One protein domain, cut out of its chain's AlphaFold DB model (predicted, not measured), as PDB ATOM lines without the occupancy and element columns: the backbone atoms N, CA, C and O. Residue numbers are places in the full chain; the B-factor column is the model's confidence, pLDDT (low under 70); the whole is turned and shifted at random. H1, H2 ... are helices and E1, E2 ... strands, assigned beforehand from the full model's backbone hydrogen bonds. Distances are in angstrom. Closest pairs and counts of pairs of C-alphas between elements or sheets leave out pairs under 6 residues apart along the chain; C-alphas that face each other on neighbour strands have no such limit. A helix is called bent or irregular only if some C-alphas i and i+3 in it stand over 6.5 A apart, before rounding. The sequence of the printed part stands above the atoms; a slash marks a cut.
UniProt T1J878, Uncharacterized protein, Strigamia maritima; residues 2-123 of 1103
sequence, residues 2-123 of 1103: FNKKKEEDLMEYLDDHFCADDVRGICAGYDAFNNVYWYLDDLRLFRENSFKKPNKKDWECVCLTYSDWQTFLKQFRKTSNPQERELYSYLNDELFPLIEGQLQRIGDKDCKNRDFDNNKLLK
ATOM      1  N   PHE A   2      95.599  88.693  79.279       62.16
ATOM      2  CA  PHE A   2      94.344  89.436  79.546       62.16
ATOM      3  C   PHE A   2      94.450  90.976  79.596       62.16
ATOM      4  O   PHE A   2      93.744  91.643  78.847       62.16
ATOM      5  N   ASN A   3      95.358  91.546  80.399       69.38
ATOM      6  CA  ASN A   3      95.497  93.010  80.495       69.38
ATOM      7  C   ASN A   3      95.904  93.683  79.174       69.38
ATOM      8  O   ASN A   3      95.478  94.801  78.930       69.38
ATOM      9  N   LYS A   4      96.681  93.007  78.317       74.81
ATOM     10  CA  LYS A   4      97.096  93.560  77.023       74.81
ATOM     11  C   LYS A   4      95.938  93.580  76.025       74.81
ATOM     12  O   LYS A   4      95.792  94.561  75.312       74.81
ATOM     13  N   LYS A   5      95.068  92.558  76.046       83.94
ATOM     14  CA  LYS A   5      93.824  92.611  75.270       83.94
ATOM     15  C   LYS A   5      92.932  93.765  75.752       83.94
ATOM     16  O   LYS A   5      92.502  94.546  74.928       83.94
ATOM     17  N   LYS A   6      92.766  93.961  77.068       83.75
ATOM     18  CA  LYS A   6      92.048  95.138  77.605       83.75
ATOM     19  C   LYS A   6      92.655  96.495  77.223       83.75
ATOM     20  O   LYS A   6      91.945  97.486  77.278       83.75
ATOM     21  N   GLU A   7      93.946  96.556  76.913       84.94
ATOM     22  CA  GLU A   7      94.633  97.782  76.487       84.94
ATOM     23  C   GLU A   7      94.419  98.035  74.982       84.94
ATOM     24  O   GLU A   7      94.208  99.171  74.579       84.94
ATOM     25  N   GLU A   8      94.380  96.971  74.173       88.62
ATOM     26  CA  GLU A   8      94.030  97.011  72.745       88.62
ATOM     27  C   GLU A   8      92.528  97.298  72.541       88.62
ATOM     28  O   GLU A   8      92.205  98.279  71.880       88.62
ATOM     29  N   ASP A   9      91.634  96.564  73.219       87.25
ATOM     30  CA  ASP A   9      90.175  96.794  73.229       87.25
ATOM     31  C   ASP A   9      89.816  98.234  73.676       87.25
ATOM     32  O   ASP A   9      88.808  98.791  73.249       87.25
ATOM     33  N   LEU A  10      90.623  98.848  74.557       86.62
ATOM     34  CA  LEU A  10      90.412 100.220  75.038       86.62
ATOM     35  C   LEU A  10      90.936 101.283  74.062       86.62
ATOM     36  O   LEU A  10      90.339 102.350  73.977       86.62
ATOM     37  N   MET A  11      92.027 101.017  73.335       78.81
ATOM     38  CA  MET A  11      92.482 101.914  72.264       78.81
ATOM     39  C   MET A  11      91.520 101.878  71.074       78.81
ATOM     40  O   MET A  11      91.150 102.936  70.586       78.81
ATOM     41  N   GLU A  12      91.047 100.692  70.680       89.62
ATOM     42  CA  GLU A  12      90.033 100.523  69.627       89.62
ATOM     43  C   GLU A  12      88.716 101.222  70.012       89.62
ATOM     44  O   GLU A  12      88.184 102.007  69.234       89.62
ATOM     45  N   TYR A  13      88.254 101.074  71.264       86.69
ATOM     46  CA  TYR A  13      87.098 101.826  71.767       86.69
ATOM     47  C   TYR A  13      87.305 103.352  71.729       86.69
ATOM     48  O   TYR A  13      86.366 104.077  71.406       86.69
ATOM     49  N   LEU A  14      88.500 103.851  72.065       78.56
ATOM     50  CA  LEU A  14      88.793 105.287  72.038       78.56
ATOM     51  C   LEU A  14      88.856 105.841  70.607       78.56
ATOM     52  O   LEU A  14      88.264 106.890  70.374       78.56
ATOM     53  N   ASP A  15      89.498 105.142  69.668       79.06
ATOM     54  CA  ASP A  15      89.565 105.556  68.257       79.06
ATOM     55  C   ASP A  15      88.176 105.506  67.573       79.06
ATOM     56  O   ASP A  15      87.875 106.375  66.755       79.06
ATOM     57  N   ASP A  16      87.306 104.548  67.932       83.19
ATOM     58  CA  ASP A  16      85.942 104.433  67.376       83.19
ATOM     59  C   ASP A  16      84.919 105.403  68.010       83.19
ATOM     60  O   ASP A  16      83.959 105.795  67.344       83.19
ATOM     61  N   HIS A  17      85.068 105.769  69.295       74.69
ATOM     62  CA  HIS A  17      84.054 106.549  70.039       74.69
ATOM     63  C   HIS A  17      84.449 108.002  70.331       74.69
ATOM     64  O   HIS A  17      83.585 108.785  70.727       74.69
ATOM     65  N   PHE A  18      85.713 108.388  70.138       66.38
ATOM     66  CA  PHE A  18      86.127 109.790  70.114       66.38
ATOM     67  C   PHE A  18      86.580 110.150  68.707       66.38
ATOM     68  O   PHE A  18      87.726 109.902  68.328       66.38
ATOM     69  N   CYS A  19      85.709 110.812  67.942       57.09
ATOM     70  CA  CYS A  19      86.167 111.456  66.723       57.09
ATOM     71  C   CYS A  19      87.275 112.452  67.091       57.09
ATOM     72  O   CYS A  19      87.117 113.268  68.003       57.09
ATOM     73  N   ALA A  20      88.390 112.434  66.358       56.94
ATOM     74  CA  ALA A  20      89.479 113.391  66.563       56.94
ATOM     75  C   ALA A  20      89.022 114.857  66.401       56.94
ATOM     76  O   ALA A  20      89.719 115.769  66.850       56.94
ATOM     77  N   ASP A  21      87.849 115.071  65.795       52.66
ATOM     78  CA  ASP A  21      87.214 116.372  65.620       52.66
ATOM     79  C   ASP A  21      86.298 116.767  66.795       52.66
ATOM     80  O   ASP A  21      86.183 117.960  67.055       52.66
ATOM     81  N   ASP A  22      85.773 115.816  67.580       60.97
ATOM     82  CA  ASP A  22      85.062 116.090  68.848       60.97
ATOM     83  C   ASP A  22      86.043 116.423  69.990       60.97
ATOM     84  O   ASP A  22      85.700 117.110  70.949       60.97
ATOM     85  N   VAL A  23      87.299 115.972  69.877       62.22
ATOM     86  CA  VAL A  23      88.398 116.335  70.796       62.22
ATOM     87  C   VAL A  23      89.059 117.669  70.394       62.22
ATOM     88  O   VAL A  23      89.957 118.165  71.085       62.22
ATOM     89  N   ARG A  24      88.622 118.313  69.299       68.31
ATOM     90  CA  ARG A  24      89.058 119.678  68.973       68.31
ATOM     91  C   ARG A  24      88.392 120.657  69.927       68.31
ATOM     92  O   ARG A  24      87.231 121.015  69.761       68.31
ATOM     93  N   GLY A  25      89.181 121.149  70.875       91.44
ATOM     94  CA  GLY A  25      88.797 122.296  71.685       91.44
ATOM     95  C   GLY A  25      88.334 123.487  70.836       91.44
ATOM     96  O   GLY A  25      88.734 123.655  69.680       91.44
ATOM     97  N   ILE A  26      87.506 124.342  71.423       95.62
ATOM     98  CA  ILE A  26      86.997 125.550  70.779       95.62
ATOM     99  C   ILE A  26      88.163 126.527  70.582       95.62
ATOM    100  O   ILE A  26      88.875 126.869  71.530       95.62
ATOM    101  N   CYS A  27      88.369 126.993  69.348       96.81
ATOM    102  CA  CYS A  27      89.346 128.041  69.057       96.81
ATOM    103  C   CYS A  27      88.845 129.372  69.637       96.81
ATOM    104  O   CYS A  27      87.964 130.011  69.068       96.81
ATOM    105  N   ALA A  28      89.423 129.788  70.761       97.50
ATOM    106  CA  ALA A  28      89.017 130.962  71.528       97.50
ATOM    107  C   ALA A  28      89.569 132.293  70.976       97.50
ATOM    108  O   ALA A  28      89.203 133.358  71.464       97.50
ATOM    109  N   GLY A  29      90.462 132.243  69.980       97.75
ATOM    110  CA  GLY A  29      90.980 133.419  69.273       97.75
ATOM    111  C   GLY A  29      92.508 133.483  69.214       97.75
ATOM    112  O   GLY A  29      93.200 132.476  69.374       97.75
ATOM    113  N   TYR A  30      93.032 134.689  68.972       97.94
ATOM    114  CA  TYR A  30      94.453 134.950  68.719       97.94
ATOM    115  C   TYR A  30      94.945 136.164  69.519       97.94
ATOM    116  O   TYR A  30      94.227 137.155  69.642       97.94
ATOM    117  N   ASP A  31      96.179 136.122  70.031       97.44
ATOM    118  CA  ASP A  31      96.825 137.298  70.641       97.44
ATOM    119  C   ASP A  31      97.572 138.173  69.611       97.44
ATOM    120  O   ASP A  31      97.641 137.859  68.420       97.44
ATOM    121  N   ALA A  32      98.190 139.271  70.069       97.12
ATOM    122  CA  ALA A  32      99.008 140.161  69.233       97.12
ATOM    123  C   ALA A  32     100.248 139.467  68.647       97.12
ATOM    124  O   ALA A  32     100.927 140.016  67.776       97.12
ATOM    125  N   PHE A  33     100.563 138.277  69.157       96.38
ATOM    126  CA  PHE A  33     101.664 137.434  68.735       96.38
ATOM    127  C   PHE A  33     101.201 136.308  67.792       96.38
ATOM    128  O   PHE A  33     101.998 135.437  67.441       96.38
ATOM    129  N   ASN A  34      99.935 136.342  67.353       96.69
ATOM    130  CA  ASN A  34      99.294 135.344  66.497       96.69
ATOM    131  C   ASN A  34      99.346 133.918  67.085       96.69
ATOM    132  O   ASN A  34      99.190 132.949  66.346       96.69
ATOM    133  N   ASN A  35      99.555 133.764  68.396       97.06
ATOM    134  CA  ASN A  35      99.416 132.464  69.046       97.06
ATOM    135  C   ASN A  35      97.927 132.111  69.108       97.06
ATOM    136  O   ASN A  35      97.102 132.977  69.408       97.06
ATOM    137  N   VAL A  36      97.588 130.851  68.845       97.44
ATOM    138  CA  VAL A  36      96.192 130.393  68.809       97.44
ATOM    139  C   VAL A  36      95.788 129.896  70.190       97.44
ATOM    140  O   VAL A  36      96.517 129.101  70.787       97.44
ATOM    141  N   TYR A  37      94.643 130.343  70.697       98.00
ATOM    142  CA  TYR A  37      94.105 129.885  71.974       98.00
ATOM    143  C   TYR A  37      93.005 128.855  71.755       98.00
ATOM    144  O   TYR A  37      92.116 129.034  70.925       98.00
ATOM    145  N   TRP A  38      93.077 127.775  72.523       97.69
ATOM    146  CA  TRP A  38      92.237 126.595  72.385       97.69
ATOM    147  C   TRP A  38      91.682 126.219  73.757       97.69
ATOM    148  O   TRP A  38      92.439 125.888  74.672       97.69
ATOM    149  N   TYR A  39      90.366 126.306  73.909       97.50
ATOM    150  CA  TYR A  39      89.648 125.911  75.115       97.50
ATOM    151  C   TYR A  39      89.177 124.463  74.994       97.50
ATOM    152  O   TYR A  39      88.563 124.110  73.992       97.50
ATOM    153  N   LEU A  40      89.438 123.628  76.000       95.88
ATOM    154  CA  LEU A  40      88.889 122.272  76.080       95.88
ATOM    155  C   LEU A  40      87.829 122.208  77.186       95.88
ATOM    156  O   LEU A  40      87.982 122.836  78.232       95.88
ATOM    157  N   ASP A  41      86.800 121.378  76.992       93.44
ATOM    158  CA  ASP A  41      85.678 121.203  77.933       93.44
ATOM    159  C   ASP A  41      86.090 120.696  79.328       93.44
ATOM    160  O   ASP A  41      85.323 120.781  80.286       93.44
ATOM    161  N   ASP A  42      87.338 120.241  79.477       94.31
ATOM    162  CA  ASP A  42      87.990 119.977  80.765       94.31
ATOM    163  C   ASP A  42      88.439 121.248  81.527       94.31
ATOM    164  O   ASP A  42      89.174 121.161  82.514       94.31
ATOM    165  N   LEU A  43      87.933 122.418  81.113       96.25
ATOM    166  CA  LEU A  43      88.112 123.753  81.701       96.25
ATOM    167  C   LEU A  43      89.515 124.360  81.518       96.25
ATOM    168  O   LEU A  43      89.828 125.398  82.119       96.25
ATOM    169  N   ARG A  44      90.366 123.742  80.691       97.06
ATOM    170  CA  ARG A  44      91.735 124.206  80.432       97.06
ATOM    171  C   ARG A  44      91.806 125.095  79.197       97.06
ATOM    172  O   ARG A  44      91.237 124.785  78.151       97.06
ATOM    173  N   LEU A  45      92.583 126.173  79.305       98.06
ATOM    174  CA  LEU A  45      92.970 126.996  78.161       98.06
ATOM    175  C   LEU A  45      94.402 126.666  77.753       98.06
ATOM    176  O   LEU A  45      95.340 126.865  78.532       98.06
ATOM    177  N   PHE A  46      94.566 126.210  76.518       97.94
ATOM    178  CA  PHE A  46      95.861 125.996  75.893       97.94
ATOM    179  C   PHE A  46      96.199 127.128  74.925       97.94
ATOM    180  O   PHE A  46      95.320 127.753  74.331       97.94
ATOM    181  N   ARG A  47      97.498 127.357  74.736       97.81
ATOM    182  CA  ARG A  47      98.060 128.211  73.694       97.81
ATOM    183  C   ARG A  47      98.958 127.397  72.777       97.81
ATOM    184  O   ARG A  47      99.795 126.623  73.243       97.81
ATOM    185  N   GLU A  48      98.809 127.619  71.482       96.56
ATOM    186  CA  GLU A  48      99.685 127.123  70.431       96.56
ATOM    187  C   GLU A  48     100.639 128.246  69.989       96.56
ATOM    188  O   GLU A  48     100.212 129.252  69.416       96.56
ATOM    189  N   ASN A  49     101.941 128.102  70.267       95.56
ATOM    190  CA  ASN A  49     102.904 129.200  70.104       95.56
ATOM    191  C   ASN A  49     103.439 129.307  68.658       95.56
ATOM    192  O   ASN A  49     104.389 128.610  68.289       95.56
ATOM    193  N   SER A  50     102.900 130.234  67.859       89.94
ATOM    194  CA  SER A  50     103.181 130.351  66.414       89.94
ATOM    195  C   SER A  50     104.559 130.910  66.036       89.94
ATOM    196  O   SER A  50     104.999 130.725  64.905       89.94
ATOM    197  N   PHE A  51     105.273 131.576  66.950       83.38
ATOM    198  CA  PHE A  51     106.586 132.182  66.652       83.38
ATOM    199  C   PHE A  51     107.767 131.213  66.598       83.38
ATOM    200  O   PHE A  51     108.882 131.596  66.226       83.38
ATOM    201  N   LYS A  52     107.555 129.968  67.007       74.81
ATOM    202  CA  LYS A  52     108.581 128.933  66.958       74.81
ATOM    203  C   LYS A  52     108.399 128.145  65.656       74.81
ATOM    204  O   LYS A  52     107.355 128.212  65.018       74.81
ATOM    205  N   LYS A  53     109.476 127.537  65.163       81.56
ATOM    206  CA  LYS A  53     109.642 127.353  63.712       81.56
ATOM    207  C   LYS A  53     108.611 126.339  63.151       81.56
ATOM    208  O   LYS A  53     108.246 125.398  63.851       81.56
ATOM    209  N   PRO A  54     108.135 126.499  61.898       78.75
ATOM    210  CA  PRO A  54     106.894 125.873  61.405       78.75
ATOM    211  C   PRO A  54     106.794 124.328  61.339       78.75
ATOM    212  O   PRO A  54     105.792 123.826  60.843       78.75
ATOM    213  N   ASN A  55     107.773 123.559  61.837       82.19
ATOM    214  CA  ASN A  55     107.715 122.087  61.888       82.19
ATOM    215  C   ASN A  55     107.437 121.545  63.299       82.19
ATOM    216  O   ASN A  55     107.341 120.328  63.475       82.19
ATOM    217  N   LYS A  56     107.332 122.413  64.309       86.31
ATOM    218  CA  LYS A  56     106.919 122.042  65.663       86.31
ATOM    219  C   LYS A  56     105.796 122.979  66.096       86.31
ATOM    220  O   LYS A  56     105.948 124.193  66.060       86.31
ATOM    221  N   LYS A  57     104.673 122.400  66.513       88.94
ATOM    222  CA  LYS A  57     103.594 123.099  67.215       88.94
ATOM    223  C   LYS A  57     103.824 122.851  68.705       88.94
ATOM    224  O   LYS A  57     103.631 121.727  69.158       88.94
ATOM    225  N   ASP A  58     104.310 123.853  69.435       94.00
ATOM    226  CA  ASP A  58     104.431 123.758  70.896       94.00
ATOM    227  C   ASP A  58     103.122 124.228  71.525       94.00
ATOM    228  O   ASP A  58     102.695 125.364  71.299       94.00
ATOM    229  N   TRP A  59     102.530 123.343  72.323       96.31
ATOM    230  CA  TRP A  59     101.295 123.563  73.062       96.31
ATOM    231  C   TRP A  59     101.601 123.774  74.542       96.31
ATOM    232  O   TRP A  59     102.421 123.066  75.129       96.31
ATOM    233  N   GLU A  60     100.932 124.745  75.149       96.75
ATOM    234  CA  GLU A  60     101.173 125.192  76.517       96.75
ATOM    235  C   GLU A  60      99.833 125.347  77.239       96.75
ATOM    236  O   GLU A  60      98.969 126.075  76.765       96.75
ATOM    237  N   CYS A  61      99.636 124.673  78.376       97.50
ATOM    238  CA  CYS A  61      98.467 124.909  79.226       97.50
ATOM    239  C   CYS A  61      98.686 126.228  79.980       97.50
ATOM    240  O   CYS A  61      99.599 126.314  80.800       97.50
ATOM    241  N   VAL A  62      97.877 127.247  79.686       98.00
ATOM    242  CA  VAL A  62      98.033 128.605  80.234       98.00
ATOM    243  C   VAL A  62      97.079 128.859  81.401       98.00
ATOM    244  O   VAL A  62      97.461 129.533  82.353       98.00
ATOM    245  N   CYS A  63      95.874 128.279  81.367       98.06
ATOM    246  CA  CYS A  63      94.940 128.310  82.496       98.06
ATOM    247  C   CYS A  63      94.501 126.890  82.868       98.06
ATOM    248  O   CYS A  63      94.027 126.151  82.004       98.06
ATOM    249  N   LEU A  64      94.657 126.525  84.144       96.38
ATOM    250  CA  LEU A  64      94.250 125.231  84.709       96.38
ATOM    251  C   LEU A  64      93.327 125.410  85.923       96.38
ATOM    252  O   LEU A  64      92.380 124.654  86.109       96.38
ATOM    253  N   THR A  65      93.598 126.417  86.751       96.56
ATOM    254  CA  THR A  65      92.835 126.755  87.953       96.56
ATOM    255  C   THR A  65      92.074 128.069  87.785       96.56
ATOM    256  O   THR A  65      92.410 128.909  86.948       96.56
ATOM    257  N   TYR A  66      91.075 128.289  88.642       96.62
ATOM    258  CA  TYR A  66      90.348 129.560  88.745       96.62
ATOM    259  C   TYR A  66      91.278 130.780  88.906       96.62
ATOM    260  O   TYR A  66      91.063 131.827  88.293       96.62
ATOM    261  N   SER A  67      92.348 130.625  89.692       96.31
ATOM    262  CA  SER A  67      93.357 131.662  89.924       96.31
ATOM    263  C   SER A  67      94.159 131.997  88.667       96.31
ATOM    264  O   SER A  67      94.470 133.171  88.449       96.31
ATOM    265  N   ASP A  68      94.464 131.000  87.832       97.56
ATOM    266  CA  ASP A  68      95.188 131.198  86.573       97.56
ATOM    267  C   ASP A  68      94.308 131.963  85.586       97.56
ATOM    268  O   ASP A  68      94.715 133.015  85.106       97.56
ATOM    269  N   TRP A  69      93.063 131.510  85.389       97.81
ATOM    270  CA  TRP A  69      92.058 132.184  84.560       97.81
ATOM    271  C   TRP A  69      91.869 133.651  84.964       97.81
ATOM    272  O   TRP A  69      92.012 134.557  84.139       97.81
ATOM    273  N   GLN A  70      91.644 133.912  86.257       97.25
ATOM    274  CA  GLN A  70      91.561 135.276  86.778       97.25
ATOM    275  C   GLN A  70      92.835 136.099  86.527       97.25
ATOM    276  O   GLN A  70      92.749 137.310  86.325       97.25
ATOM    277  N   THR A  71      94.020 135.495  86.617       97.38
ATOM    278  CA  THR A  71      95.304 136.203  86.470       97.38
ATOM    279  C   THR A  71      95.615 136.488  85.006       97.38
ATOM    280  O   THR A  71      96.047 137.594  84.685       97.38
ATOM    281  N   PHE A  72      95.314 135.541  84.123       97.88
ATOM    282  CA  PHE A  72      95.460 135.626  82.676       97.88
ATOM    283  C   PHE A  72      94.555 136.718  82.084       97.88
ATOM    284  O   PHE A  72      95.051 137.637  81.434       97.88
ATOM    285  N   LEU A  73      93.261 136.733  82.429       97.81
ATOM    286  CA  LEU A  73      92.324 137.793  82.022       97.81
ATOM    287  C   LEU A  73      92.783 139.200  82.462       97.81
ATOM    288  O   LEU A  73      92.652 140.175  81.716       97.81
ATOM    289  N   LYS A  74      93.407 139.325  83.644       97.81
ATOM    290  CA  LYS A  74      93.980 140.597  84.134       97.81
ATOM    291  C   LYS A  74      95.186 141.086  83.310       97.81
ATOM    292  O   LYS A  74      95.521 142.267  83.427       97.81
ATOM    293  N   GLN A  75      95.820 140.241  82.489       97.06
ATOM    294  CA  GLN A  75      96.894 140.651  81.572       97.06
ATOM    295  C   GLN A  75      96.315 141.420  80.370       97.06
ATOM    296  O   GLN A  75      96.709 142.565  80.130       97.06
ATOM    297  N   PHE A  76      95.318 140.858  79.676       97.19
ATOM    298  CA  PHE A  76      94.734 141.464  78.468       97.19
ATOM    299  C   PHE A  76      93.833 142.667  78.745       97.19
ATOM    300  O   PHE A  76      93.744 143.556  77.903       97.19
ATOM    301  N   ARG A  77      93.251 142.791  79.947       96.69
ATOM    302  CA  ARG A  77      92.412 143.945  80.338       96.69
ATOM    303  C   ARG A  77      93.095 145.325  80.179       96.69
ATOM    304  O   ARG A  77      92.427 146.354  80.249       96.69
ATOM    305  N   LYS A  78      94.420 145.372  79.981       96.44
ATOM    306  CA  LYS A  78      95.206 146.597  79.727       96.44
ATOM    307  C   LYS A  78      95.779 146.704  78.305       96.44
ATOM    308  O   LYS A  78      96.561 147.620  78.052       96.44
ATOM    309  N   THR A  79      95.435 145.797  77.391       97.38
ATOM    310  CA  THR A  79      95.979 145.814  76.027       97.38
ATOM    311  C   THR A  79      95.405 146.943  75.167       97.38
ATOM    312  O   THR A  79      94.223 147.292  75.227       97.38
ATOM    313  N   SER A  80      96.263 147.507  74.319       97.88
ATOM    314  CA  SER A  80      95.873 148.411  73.238       97.88
ATOM    315  C   SER A  80      95.642 147.685  71.908       97.88
ATOM    316  O   SER A  80      95.048 148.285  71.011       97.88
ATOM    317  N   ASN A  81      96.072 146.424  71.765       98.25
ATOM    318  CA  ASN A  81      95.924 145.661  70.526       98.25
ATOM    319  C   ASN A  81      94.451 145.217  70.332       98.25
ATOM    320  O   ASN A  81      93.828 144.761  71.291       98.25
ATOM    321  N   PRO A  82      93.871 145.349  69.121       97.81
ATOM    322  CA  PRO A  82      92.483 144.959  68.869       97.81
ATOM    323  C   PRO A  82      92.239 143.444  68.970       97.81
ATOM    324  O   PRO A  82      91.243 143.061  69.569       97.81
ATOM    325  N   GLN A  83      93.148 142.597  68.472       97.31
ATOM    326  CA  GLN A  83      93.013 141.131  68.510       97.31
ATOM    327  C   GLN A  83      93.036 140.620  69.953       97.31
ATOM    328  O   GLN A  83      92.196 139.829  70.361       97.31
ATOM    329  N   GLU A  84      93.938 141.160  70.777       97.88
ATOM    330  CA  GLU A  84      93.983 140.841  72.208       97.88
ATOM    331  C   GLU A  84      92.758 141.344  72.979       97.88
ATOM    332  O   GLU A  84      92.425 140.781  74.018       97.88
ATOM    333  N   ARG A  85      92.080 142.394  72.496       98.12
ATOM    334  CA  ARG A  85      90.820 142.875  73.079       98.12
ATOM    335  C   ARG A  85      89.634 142.003  72.672       98.12
ATOM    336  O   ARG A  85      88.758 141.780  73.496       98.12
ATOM    337  N   GLU A  86      89.619 141.520  71.436       98.12
ATOM    338  CA  GLU A  86      88.637 140.564  70.915       98.12
ATOM    339  C   GLU A  86      88.751 139.223  71.656       98.12
ATOM    340  O   GLU A  86      87.781 138.781  72.268       98.12
ATOM    341  N   LEU A  87      89.970 138.674  71.751       98.25
ATOM    342  CA  LEU A  87      90.301 137.524  72.600       98.25
ATOM    343  C   LEU A  87      89.914 137.772  74.066       98.25
ATOM    344  O   LEU A  87      89.311 136.907  74.691       98.25
ATOM    345  N   TYR A  88      90.227 138.946  74.630       98.31
ATOM    346  CA  TYR A  88      89.829 139.273  76.002       98.31
ATOM    347  C   TYR A  88      88.311 139.278  76.182       98.31
ATOM    348  O   TYR A  88      87.847 138.720  77.167       98.31
ATOM    349  N   SER A  89      87.549 139.870  75.260       98.31
ATOM    350  CA  SER A  89      86.087 139.936  75.358       98.31
ATOM    351  C   SER A  89      85.469 138.541  75.260       98.31
ATOM    352  O   SER A  89      84.756 138.139  76.172       98.31
ATOM    353  N   TYR A  90      85.853 137.730  74.268       98.38
ATOM    354  CA  TYR A  90      85.386 136.341  74.176       98.38
ATOM    355  C   TYR A  90      85.730 135.527  75.438       98.38
ATOM    356  O   TYR A  90      84.867 134.875  76.031       98.38
ATOM    357  N   LEU A  91      86.979 135.610  75.914       98.00
ATOM    358  CA  LEU A  91      87.399 134.886  77.114       98.00
ATOM    359  C   LEU A  91      86.721 135.396  78.398       98.00
ATOM    360  O   LEU A  91      86.479 134.587  79.286       98.00
ATOM    361  N   ASN A  92      86.451 136.698  78.536       98.06
ATOM    362  CA  ASN A  92      85.925 137.328  79.758       98.06
ATOM    363  C   ASN A  92      84.391 137.316  79.830       98.06
ATOM    364  O   ASN A  92      83.842 137.157  80.918       98.06
ATOM    365  N   ASP A  93      83.724 137.511  78.694       98.06
ATOM    366  CA  ASP A  93      82.295 137.825  78.612       98.06
ATOM    367  C   ASP A  93      81.459 136.606  78.179       98.06
ATOM    368  O   ASP A  93      80.338 136.441  78.657       98.06
ATOM    369  N   GLU A  94      82.011 135.720  77.337       97.56
ATOM    370  CA  GLU A  94      81.351 134.474  76.914       97.56
ATOM    371  C   GLU A  94      81.890 133.255  77.675       97.56
ATOM    372  O   GLU A  94      81.125 132.524  78.305       97.56
ATOM    373  N   LEU A  95      83.208 133.028  77.652       97.50
ATOM    374  CA  LEU A  95      83.782 131.769  78.132       97.50
ATOM    375  C   LEU A  95      83.938 131.705  79.659       97.50
ATOM    376  O   LEU A  95      83.542 130.713  80.274       97.50
ATOM    377  N   PHE A  96      84.496 132.744  80.295       97.56
ATOM    378  CA  PHE A  96      84.760 132.742  81.740       97.56
ATOM    379  C   PHE A  96      83.504 132.510  82.607       97.56
ATOM    380  O   PHE A  96      83.590 131.687  83.522       97.56
ATOM    381  N   PRO A  97      82.324 133.104  82.328       97.38
ATOM    382  CA  PRO A  97      81.111 132.845  83.111       97.38
ATOM    383  C   PRO A  97      80.637 131.381  83.053       97.38
ATOM    384  O   PRO A  97      80.122 130.858  84.044       97.38
ATOM    385  N   LEU A  98      80.845 130.692  81.923       96.06
ATOM    386  CA  LEU A  98      80.469 129.282  81.744       96.06
ATOM    387  C   LEU A  98      81.362 128.325  82.550       96.06
ATOM    388  O   LEU A  98      80.904 127.263  82.985       96.06
ATOM    389  N   ILE A  99      82.628 128.694  82.763       96.56
ATOM    390  CA  ILE A  99      83.628 127.865  83.455       96.56
ATOM    391  C   ILE A  99      83.830 128.253  84.922       96.56
ATOM    392  O   ILE A  99      84.169 127.381  85.717       96.56
ATOM    393  N   GLU A 100      83.593 129.509  85.316       96.94
ATOM    394  CA  GLU A 100      83.766 130.011  86.688       96.94
ATOM    395  C   GLU A 100      82.989 129.149  87.690       96.94
ATOM    396  O   GLU A 100      83.573 128.587  88.623       96.94
ATOM    397  N   GLY A 101      81.699 128.926  87.425       94.75
ATOM    398  CA  GLY A 101      80.854 128.068  88.252       94.75
ATOM    399  C   GLY A 101      81.294 126.596  88.284       94.75
ATOM    400  O   GLY A 101      80.919 125.874  89.206       94.75
ATOM    401  N   GLN A 102      82.089 126.126  87.318       95.81
ATOM    402  CA  GLN A 102      82.640 124.765  87.307       95.81
ATOM    403  C   GLN A 102      83.963 124.690  88.077       95.81
ATOM    404  O   GLN A 102      84.110 123.852  88.968       95.81
ATOM    405  N   LEU A 103      84.887 125.609  87.789       95.38
ATOM    406  CA  LEU A 103      86.188 125.745  88.441       95.38
ATOM    407  C   LEU A 103      86.040 125.981  89.947       95.38
ATOM    408  O   LEU A 103      86.750 125.354  90.733       95.38
ATOM    409  N   GLN A 104      85.078 126.809  90.369       93.81
ATOM    410  CA  GLN A 104      84.782 127.017  91.787       93.81
ATOM    411  C   GLN A 104      84.290 125.722  92.452       93.81
ATOM    412  O   GLN A 104      84.797 125.351  93.506       93.81
ATOM    413  N   ARG A 105      83.388 124.964  91.803       93.62
ATOM    414  CA  ARG A 105      82.922 123.651  92.298       93.62
ATOM    415  C   ARG A 105      84.018 122.581  92.344       93.62
ATOM    416  O   ARG A 105      83.851 121.608  93.074       93.62
ATOM    417  N   ILE A 106      85.093 122.718  91.568       93.56
ATOM    418  CA  ILE A 106      86.263 121.825  91.621       93.56
ATOM    419  C   ILE A 106      87.190 122.249  92.762       93.56
ATOM    420  O   ILE A 106      87.475 121.425  93.627       93.56
ATOM    421  N   GLY A 107      87.545 123.535  92.864       92.00
ATOM    422  CA  GLY A 107      88.331 124.057  93.990       92.00
ATOM    423  C   GLY A 107      87.689 123.765  95.354       92.00
ATOM    424  O   GLY A 107      88.377 123.358  96.290       92.00
ATOM    425  N   ASP A 108      86.360 123.858  95.434       92.25
ATOM    426  CA  ASP A 108      85.561 123.507  96.612       92.25
ATOM    427  C   ASP A 108      85.505 122.005  96.928       92.25
ATOM    428  O   ASP A 108      85.151 121.639  98.053       92.25
ATOM    429  N   LYS A 109      85.783 121.127  95.959       92.88
ATOM    430  CA  LYS A 109      85.929 119.679  96.180       92.88
ATOM    431  C   LYS A 109      87.356 119.351  96.590       92.88
ATOM    432  O   LYS A 109      87.546 118.599  97.541       92.88
ATOM    433  N   ASP A 110      88.341 119.952  95.934       89.69
ATOM    434  CA  ASP A 110      89.757 119.720  96.210       89.69
ATOM    435  C   ASP A 110      90.162 120.236  97.594       89.69
ATOM    436  O   ASP A 110      90.898 119.546  98.300       89.69
ATOM    437  N   CYS A 111      89.626 121.378  98.050       87.00
ATOM    438  CA  CYS A 111      89.845 121.832  99.425       87.00
ATOM    439  C   CYS A 111      89.240 120.849 100.443       87.00
ATOM    440  O   CYS A 111      89.947 120.397 101.341       87.00
ATOM    441  N   LYS A 112      87.988 120.410 100.241       92.50
ATOM    442  CA  LYS A 112      87.303 119.449 101.125       92.50
ATOM    443  C   LYS A 112      87.982 118.076 101.138       92.50
ATOM    444  O   LYS A 112      88.091 117.476 102.202       92.50
ATOM    445  N   ASN A 113      88.488 117.600  99.999       91.81
ATOM    446  CA  ASN A 113      89.279 116.370  99.913       91.81
ATOM    447  C   ASN A 113      90.601 116.508 100.678       91.81
ATOM    448  O   ASN A 113      90.941 115.643 101.484       91.81
ATOM    449  N   ARG A 114      91.327 117.616 100.485       90.12
ATOM    450  CA  ARG A 114      92.607 117.848 101.166       90.12
ATOM    451  C   ARG A 114      92.431 118.023 102.676       90.12
ATOM    452  O   ARG A 114      93.246 117.521 103.443       90.12
ATOM    453  N   ASP A 115      91.349 118.662 103.108       89.62
ATOM    454  CA  ASP A 115      90.997 118.783 104.522       89.62
ATOM    455  C   ASP A 115      90.501 117.454 105.107       89.62
ATOM    456  O   ASP A 115      90.796 117.156 106.264       89.62
ATOM    457  N   PHE A 116      89.825 116.606 104.326       93.25
ATOM    458  CA  PHE A 116      89.480 115.242 104.735       93.25
ATOM    459  C   PHE A 116      90.732 114.376 104.944       93.25
ATOM    460  O   PHE A 116      90.853 113.736 105.989       93.25
ATOM    461  N   ASP A 117      91.694 114.396 104.016       90.88
ATOM    462  CA  ASP A 117      92.949 113.649 104.167       90.88
ATOM    463  C   ASP A 117      93.843 114.218 105.288       90.88
ATOM    464  O   ASP A 117      94.410 113.440 106.058       90.88
ATOM    465  N   ASN A 118      93.888 115.544 105.487       89.62
ATOM    466  CA  ASN A 118      94.538 116.159 106.655       89.62
ATOM    467  C   ASN A 118      93.891 115.701 107.977       89.62
ATOM    468  O   ASN A 118      94.588 115.278 108.899       89.62
ATOM    469  N   ASN A 119      92.556 115.720 108.075       92.19
ATOM    470  CA  ASN A 119      91.832 115.237 109.259       92.19
ATOM    471  C   ASN A 119      92.028 113.729 109.494       92.19
ATOM    472  O   ASN A 119      92.048 113.271 110.635       92.19
ATOM    473  N   LYS A 120      92.184 112.944 108.427       93.62
ATOM    474  CA  LYS A 120      92.467 111.503 108.469       93.62
ATOM    475  C   LYS A 120      93.904 111.197 108.904       93.62
ATOM    476  O   LYS A 120      94.124 110.153 109.514       93.62
ATOM    477  N   LEU A 121      94.852 112.101 108.646       88.44
ATOM    478  CA  LEU A 121      96.207 112.049 109.202       88.44
ATOM    479  C   LEU A 121      96.192 112.402 110.700       88.44
ATOM    480  O   LEU A 121      96.584 111.578 111.520       88.44
ATOM    481  N   LEU A 122      95.588 113.537 111.072       88.31
ATOM    482  CA  LEU A 122      95.422 113.969 112.472       88.31
ATOM    483  C   LEU A 122      94.713 112.921 113.356       88.31
ATOM    484  O   LEU A 122      95.067 112.746 114.523       88.31
ATOM    485  N   LYS A 123      93.738 112.182 112.806       88.19
ATOM    486  CA  LYS A 123      93.060 111.061 113.490       88.19
ATOM    487  C   LYS A 123      93.903 109.789 113.626       88.19
ATOM    488  O   LYS A 123      93.544 108.932 114.429       88.19
TER     489      LYS A 123
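Overview. This is residues 2 to 123 of the 1103 residues of an uncharacterized protein of Strigamia maritima (UniProt T1J878). What shape do these atoms make? A small body, in which H2 and the arm H3a of a long bent helix cover one face of a twisted sheet of four strands, has two arms that stick out: residues 2 to 22, with H1, and residues 108 to 123 of H3. What is it built of? The printed part has 122 residues, with three named helices and four named strands in the order H1 E1 E2 E3 E4 H2 H3, of the mixed class; the sheet, in the order E1 - E2 - E3 - E4, is antiparallel. How compact is it? The whole is loose, with a radius of gyration of the C-alphas of 18.9 A and spans of 55 by 43 by 25 A.

Along the chain. Where does the first helix lie? H1, residues 2 to 17, runs 22.1 A from C-alpha 2 at (94.344, 89.436, 79.546). Where are the strands? E1 is residues 26 to 30, 12.2 A, from C-alpha 26 at (86.997, 125.550, 70.779); E2 is residues 36 to 40, 13.1 A; E3 is residues 44 to 48, 13.1 A; E4 is residues 59 to 63, 12.3 A. Which helices follow? H2, residues 66 to 76, is 16.3 A long. H3, residues 82 to 123, was assigned as one helix by its hydrogen bonds but is bent, with C-alphas 98 and 101 6.6 A apart: arm H3a, residues 82 to 98, is 23.6 A long, and arm H3b, residues 101 to 123, runs 32.8 A to C-alpha 123 at (93.060, 111.061, 113.490).

Arrangement. How do the strands pair? They form a meander, each strand the antiparallel neighbour of the one before, in a strongly twisted sheet. Within hydrogen-bond range are N 28 and O 37 at 2.8 A, N 46 and O 38 at 2.8 A, and N 47 and O 60 at 2.8 A. What is on the sheet? H3a is on it at a height of 7.2 A, over E1 and along it at 3 degrees on the local plane, with C-alphas of Gly 29 and Leu 87 closest at 5.3 A. H2 is on it too, its closest C-alpha pair with E4 being Cys 63 and Trp 69, 5.3 A. How do the helices stand? H2 and H3a touch as a helical hairpin, closest at the C-alphas of Phe 76 and Tyr 88, 5.9 A, at a shallow tilt of 24 degrees, opposite ways. H3b stands at a steep tilt of 59 degrees to H3a and only just touches H2, with 3 pairs of C-alphas within 8 A, the closest being Tyr 66 and Leu 103, 5.7 A, and with residues 103 to 107 alone; H1 touches no helix and is not on the sheet. Are the helix backbones complete? Every O i to N i+4 pair is within hydrogen-bond range in H1, against 6 of 7 in H2, 9 of 13 in H3a and 16 of 19 in H3b.

Size, cuts and confidence. How far does it reach? The two C-alphas farthest apart, those of Phe 2 and Ser 80, are 59.3 A apart. Is the printed part whole, and are any links long? It has no cut, and no link is long. Where is confidence low? The mean pLDDT of the printed part is 90.9, with residues 2 to 3 and 18 to 24 under 70.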